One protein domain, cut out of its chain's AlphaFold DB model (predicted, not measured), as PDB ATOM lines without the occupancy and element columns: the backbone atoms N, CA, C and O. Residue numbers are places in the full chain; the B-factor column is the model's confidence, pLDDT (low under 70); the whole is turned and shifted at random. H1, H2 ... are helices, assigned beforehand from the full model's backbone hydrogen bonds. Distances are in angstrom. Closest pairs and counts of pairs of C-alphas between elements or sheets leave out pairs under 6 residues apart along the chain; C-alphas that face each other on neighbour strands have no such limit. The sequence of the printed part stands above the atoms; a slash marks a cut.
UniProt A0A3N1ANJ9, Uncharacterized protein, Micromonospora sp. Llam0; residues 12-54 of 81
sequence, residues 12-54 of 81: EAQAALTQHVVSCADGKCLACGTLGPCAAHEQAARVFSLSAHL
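AT A GLANCE: This is residues 12 to 54 of the 81 residues of an uncharacterized protein of Micromonospora sp. Llam0 (UniProt A0A3N1ANJ9). Two helices, the longer H2 and the shorter H1, pack on each other at a slant and run opposite ways, and together they form one end of a small elongated body. The other end is a large loop with no named element, residues 20 to 38, which joins H1 to H2, while a short tail, residues 51 to 54, follows H2. The printed part has 43 residues with two named helices, H1 then H2, and no named strand; the class is all helix, though under half of the residues, 20 of 43, are in named elements. The whole is compact, with a radius of gyration of the C-alphas of 10.2 A, and spans 29 by 15 by 14 A, only just a rod.

IN THESE COORDINATES: H2, the longest helix, holds residues 39 to 50 and measures 16.1 A from first to last C-alpha. It begins at C-alpha 39 (33.628, 96.797, 22.804) and ends at C-alpha 50 (32.002, 84.750, 12.174). H1 holds residues 12 to 19, 10.4 A long, and begins at C-alpha 12 (42.723, 94.709, 11.702).

HOW THE PARTS SIT: H2 and H1 touch, with 13 pairs of C-alphas within 8 A. Their closest C-alphas are those of Ala 13 and Ala 44, 4.6 A apart. Their lines stand at a steep tilt of 46 degrees, and they run opposite ways. Their centres are 9.4 A apart. In H1 and H2 every O i to N i+4 pair is within hydrogen-bond range.

THE WHOLE: The two C-alphas farthest apart, those of Ala 25 and Ser 51, are 29.6 A from each other. The link from H1 to H2 is long, 19 residues, and its C-alphas lie 5 to 15 A from the mean of the C-alphas. The printed part has no cut. The mean pLDDT of the printed part is 75.6, and it is under 70 at residues 23 to 26, residue 36 and residues 53 to 54.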
ATOM      1  N   GLU A  12      43.246  93.625  10.861       78.06
ATOM      2  CA  GLU A  12      42.723  94.709  11.702       78.06
ATOM      3  C   GLU A  12      42.108  94.168  12.999       78.06
ATOM      4  O   GLU A  12      42.401  94.664  14.089       78.06
ATOM      5  N   ALA A  13      41.319  93.090  12.910       79.69
ATOM      6  CA  ALA A  13      40.777  92.418  14.088       79.69
ATOM      7  C   ALA A  13      41.895  91.836  14.970       79.69
ATOM      8  O   ALA A  13      41.826  91.902  16.198       79.69
ATOM      9  N   GLN A  14      42.959  91.297  14.371       78.12
ATOM     10  CA  GLN A  14      44.114  90.782  15.101       78.12
ATOM     11  C   GLN A  14      44.881  91.904  15.817       78.12
ATOM     12  O   GLN A  14      45.283  91.737  16.975       78.12
ATOM     13  N   ALA A  15      45.061  93.049  15.157       81.38
ATOM     14  CA  ALA A  15      45.660  94.236  15.756       81.38
ATOM     15  C   ALA A  15      44.810  94.743  16.929       81.38
ATOM     16  O   ALA A  15      45.346  94.970  18.015       81.38
ATOM     17  N   ALA A  16      43.484  94.797  16.762       82.31
ATOM     18  CA  ALA A  16      42.556  95.176  17.823       82.31
ATOM     19  C   ALA A  16      42.626  94.220  19.028       82.31
ATOM     20  O   ALA A  16      42.712  94.686  20.162       82.31
ATOM     21  N   LEU A  17      42.682  92.899  18.823       80.31
ATOM     22  CA  LEU A  17      42.863  91.939  19.926       80.31
ATOM     23  C   LEU A  17      44.209  92.106  20.643       80.31
ATOM     24  O   LEU A  17      44.284  91.935  21.860       80.31
ATOM     25  N   THR A  18      45.267  92.444  19.905       78.25
ATOM     26  CA  THR A  18      46.617  92.644  20.463       78.25
ATOM     27  C   THR A  18      46.727  93.961  21.231       78.25
ATOM     28  O   THR A  18      47.411  94.034  22.249       78.25
ATOM     29  N   GLN A  19      46.040  95.006  20.773       80.88
ATOM     30  CA  GLN A  19      46.017  96.308  21.428       80.88
ATOM     31  C   GLN A  19      45.087  96.311  22.648       80.88
ATOM     32  O   GLN A  19      45.426  96.860  23.695       80.88
ATOM     33  N   HIS A  20      43.930  95.658  22.545       79.75
ATOM     34  CA  HIS A  20      42.907  95.620  23.587       79.75
ATOM     35  C   HIS A  20      43.007  94.385  24.489       79.75
ATOM     36  O   HIS A  20      41.990  93.825  24.899       79.75
ATOM     37  N   VAL A  21      44.228  93.970  24.840       75.88
ATOM     38  CA  VAL A  21      44.449  92.847  25.760       75.88
ATOM     39  C   VAL A  21      43.796  93.139  27.112       75.88
ATOM     40  O   VAL A  21      44.013  94.189  27.722       75.88
ATOM     41  N   VAL A  22      42.988  92.190  27.584       74.00
ATOM     42  CA  VAL A  22      42.399  92.229  28.923       74.00
ATOM     43  C   VAL A  22      43.436  91.722  29.922       74.00
ATOM     44  O   VAL A  22      43.904  90.586  29.819       74.00
ATOM     45  N   SER A  23      43.801  92.567  30.889       69.88
ATOM     46  CA  SER A  23      44.612  92.167  32.038       69.88
ATOM     47  C   SER A  23      43.874  91.069  32.794       69.88
ATOM     48  O   SER A  23      42.758  91.273  33.269       69.88
ATOM     49  N   CYS A  24      44.507  89.904  32.926       62.50
ATOM     50  CA  CYS A  24      43.966  88.801  33.717       62.50
ATOM     51  C   CYS A  24      43.903  89.154  35.217       62.50
ATOM     52  O   CYS A  24      43.068  88.619  35.937       62.50
ATOM     53  N   ALA A  25      44.760  90.075  35.680       67.94
ATOM     54  CA  ALA A  25      44.836  90.479  37.082       67.94
ATOM     55  C   ALA A  25      43.684  91.409  37.493       67.94
ATOM     56  O   ALA A  25      43.088  91.226  38.550       67.94
ATOM     57  N   ASP A  26      43.350  92.381  36.644       68.06
ATOM     58  CA  ASP A  26      42.362  93.420  36.963       68.06
ATOM     59  C   ASP A  26      41.017  93.209  36.260       68.06
ATOM     60  O   ASP A  26      40.054  93.925  36.534       68.06
ATOM     61  N   GLY A  27      40.963  92.287  35.293       73.12
ATOM     62  CA  GLY A  27      39.821  92.128  34.396       73.12
ATOM     63  C   GLY A  27      39.563  93.365  33.529       73.12
ATOM     64  O   GLY A  27      38.441  93.558  33.067       73.12
ATOM     65  N   LYS A  28      40.566  94.233  33.334       78.38
ATOM     66  CA  LYS A  28      40.447  95.502  32.598       78.38
ATOM     67  C   LYS A  28      41.150  95.444  31.254       78.38
ATOM     68  O   LYS A  28      42.224  94.857  31.137       78.38
ATOM     69  N   CYS A  29      40.593  96.113  30.252       79.62
ATOM     70  CA  CYS A  29      41.292  96.345  28.991       79.62
ATOM     71  C   CYS A  29      42.496  97.279  29.215       79.62
ATOM     72  O   CYS A  29      42.318  98.383  29.724       79.62
ATOM     73  N   LEU A  30      43.703  96.879  28.798       73.88
ATOM     74  CA  LEU A  30      44.919  97.688  28.971       73.88
ATOM     75  C   LEU A  30      44.921  98.976  28.130       73.88
ATOM     76  O   LEU A  30      45.528  99.961  28.535       73.88
ATOM     77  N   ALA A  31      44.226  98.988  26.990       76.06
ATOM     78  CA  ALA A  31      44.124 100.169  26.131       76.06
ATOM     79  C   ALA A  31      43.003 101.131  26.552       76.06
ATOM     80  O   ALA A  31      43.175 102.342  26.484       76.06
ATOM     81  N   CYS A  32      41.848 100.606  26.976       75.44
ATOM     82  CA  CYS A  32      40.683 101.432  27.318       75.44
ATOM     83  C   CYS A  32      40.567 101.730  28.821       75.44
ATOM     84  O   CYS A  32      39.821 102.626  29.203       75.44
ATOM     85  N   GLY A  33      41.231 100.957  29.684       73.06
ATOM     86  CA  GLY A  33      41.107 101.055  31.143       73.06
ATOM     87  C   GLY A  33      39.747 100.615  31.704       73.06
ATOM     88  O   GLY A  33      39.522 100.695  32.911       73.06
ATOM     89  N   THR A  34      38.833 100.143  30.854       74.19
ATOM     90  CA  THR A  34      37.476  99.726  31.227       74.19
ATOM     91  C   THR A  34      37.478  98.345  31.871       74.19
ATOM     92  O   THR A  34      38.181  97.448  31.407       74.19
ATOM     93  N   LEU A  35      36.665  98.173  32.918       72.00
ATOM     94  CA  LEU A  35      36.367  96.869  33.517       72.00
ATOM     95  C   LEU A  35      35.576  96.024  32.513       72.00
ATOM     96  O   LEU A  35      34.497  96.426  32.084       72.00
ATOM     97  N   GLY A  36      36.127  94.870  32.149       64.50
ATOM     98  CA  GLY A  36      35.573  93.952  31.160       64.50
ATOM     99  C   GLY A  36      36.281  93.994  29.801       64.50
ATOM    100  O   GLY A  36      37.117  94.871  29.539       64.50
ATOM    101  N   PRO A  37      35.965  93.030  28.915       70.06
ATOM    102  CA  PRO A  37      36.369  93.117  27.520       70.06
ATOM    103  C   PRO A  37      35.769  94.397  26.935       70.06
ATOM    104  O   PRO A  37      34.574  94.645  27.055       70.06
ATOM    105  N   CYS A  38      36.603  95.260  26.358       80.50
ATOM    106  CA  CYS A  38      36.090  96.470  25.728       80.50
ATOM    107  C   CYS A  38      35.316  96.111  24.451       80.50
ATOM    108  O   CYS A  38      35.589  95.087  23.818       80.50
ATOM    109  N   ALA A  39      34.416  96.997  24.021       78.88
ATOM    110  CA  ALA A  39      33.628  96.797  22.804       78.88
ATOM    111  C   ALA A  39      34.501  96.480  21.572       78.88
ATOM    112  O   ALA A  39      34.122  95.662  20.742       78.88
ATOM    113  N   ALA A  40      35.707  97.057  21.485       76.06
ATOM    114  CA  ALA A  40      36.663  96.768  20.414       76.06
ATOM    115  C   ALA A  40      37.215  95.329  20.472       76.06
ATOM    116  O   ALA A  40      37.325  94.666  19.441       76.06
ATOM    117  N   HIS A  41      37.510  94.812  21.670       79.50
ATOM    118  CA  HIS A  41      37.926  93.421  21.864       79.50
ATOM    119  C   HIS A  41      36.781  92.453  21.533       79.50
ATOM    120  O   HIS A  41      36.998  91.439  20.870       79.50
ATOM    121  N   GLU A  42      35.552  92.763  21.954       81.00
ATOM    122  CA  GLU A  42      34.370  91.953  21.630       81.00
ATOM    123  C   GLU A  42      34.068  91.945  20.128       81.00
ATOM    124  O   GLU A  42      33.790  90.889  19.553       81.00
ATOM    125  N   GLN A  43      34.169  93.099  19.468       80.06
ATOM    126  CA  GLN A  43      33.942  93.225  18.032       80.06
ATOM    127  C   GLN A  43      34.989  92.445  17.232       80.06
ATOM    128  O   GLN A  43      34.628  91.696  16.325       80.06
ATOM    129  N   ALA A  44      36.264  92.532  17.615       79.81
ATOM    130  CA  ALA A  44      37.326  91.753  16.992       79.81
ATOM    131  C   ALA A  44      37.142  90.240  17.216       79.81
ATOM    132  O   ALA A  44      37.232  89.455  16.272       79.81
ATOM    133  N   ALA A  45      36.786  89.813  18.433       77.62
ATOM    134  CA  ALA A  45      36.476  88.411  18.728       77.62
ATOM    135  C   ALA A  45      35.271  87.891  17.920       77.62
ATOM    136  O   ALA A  45      35.264  86.737  17.472       77.62
ATOM    137  N   ARG A  46      34.268  88.744  17.685       80.38
ATOM    138  CA  ARG A  46      33.114  88.426  16.838       80.38
ATOM    139  C   ARG A  46      33.523  88.239  15.375       80.38
ATOM    140  O   ARG A  46      33.032  87.299  14.760       80.38
ATOM    141  N   VAL A  47      34.424  89.064  14.835       78.31
ATOM    142  CA  VAL A  47      34.944  88.894  13.463       78.31
ATOM    143  C   VAL A  47      35.585  87.513  13.300       78.31
ATOM    144  O   VAL A  47      35.214  86.778  12.390       78.31
ATOM    145  N   PHE A  48      36.440  87.088  14.234       74.56
ATOM    146  CA  PHE A  48      37.037  85.745  14.194       74.56
ATOM    147  C   PHE A  48      36.008  84.617  14.333       74.56
ATOM    148  O   PHE A  48      36.089  83.614  13.622       74.56
ATOM    149  N   SER A  49      35.010  84.801  15.200       78.06
ATOM    150  CA  SER A  49      33.923  83.832  15.392       78.06
ATOM    151  C   SER A  49      33.075  83.660  14.127       78.06
ATOM    152  O   SER A  49      32.725  82.539  13.770       78.06
ATOM    153  N   LEU A  50      32.773  84.758  13.423       77.62
ATOM    154  CA  LEU A  50      32.002  84.750  12.174       77.62
ATOM    155  C   LEU A  50      32.809  84.216  10.992       77.62
ATOM    156  O   LEU A  50      32.258  83.545  10.124       77.62
ATOM    157  N   SER A  51      34.108  84.500  10.950       70.50
ATOM    158  CA  SER A  51      34.985  84.028   9.879       70.50
ATOM    159  C   SER A  51      35.502  82.602  10.100       70.50
ATOM    160  O   SER A  51      36.268  82.119   9.272       70.50
ATOM    161  N   ALA A  52      35.113  81.929  11.195       72.19
ATOM    162  CA  ALA A  52      35.592  80.597  11.588       72.19
ATOM    163  C   ALA A  52      37.132  80.466  11.585       72.19
ATOM    164  O   ALA A  52      37.687  79.379  11.412       72.19
ATOM    165  N   HIS A  53      37.830  81.583  11.788       67.12
ATOM    166  CA  HIS A  53      39.281  81.638  11.856       67.12
ATOM    167  C   HIS A  53      39.698  81.777  13.315       67.12
ATOM    168  O   HIS A  53      39.152  82.592  14.055       67.12
ATOM    169  N   LEU A  54      40.688  80.994  13.739       69.31
ATOM    170  CA  LEU A  54      41.290  81.212  15.046       69.31
ATOM    171  C   LEU A  54      42.157  82.477  14.995       69.31
ATOM    172  O   LEU A  54      42.981  82.595  14.080       69.31
TER     173      LEU A  54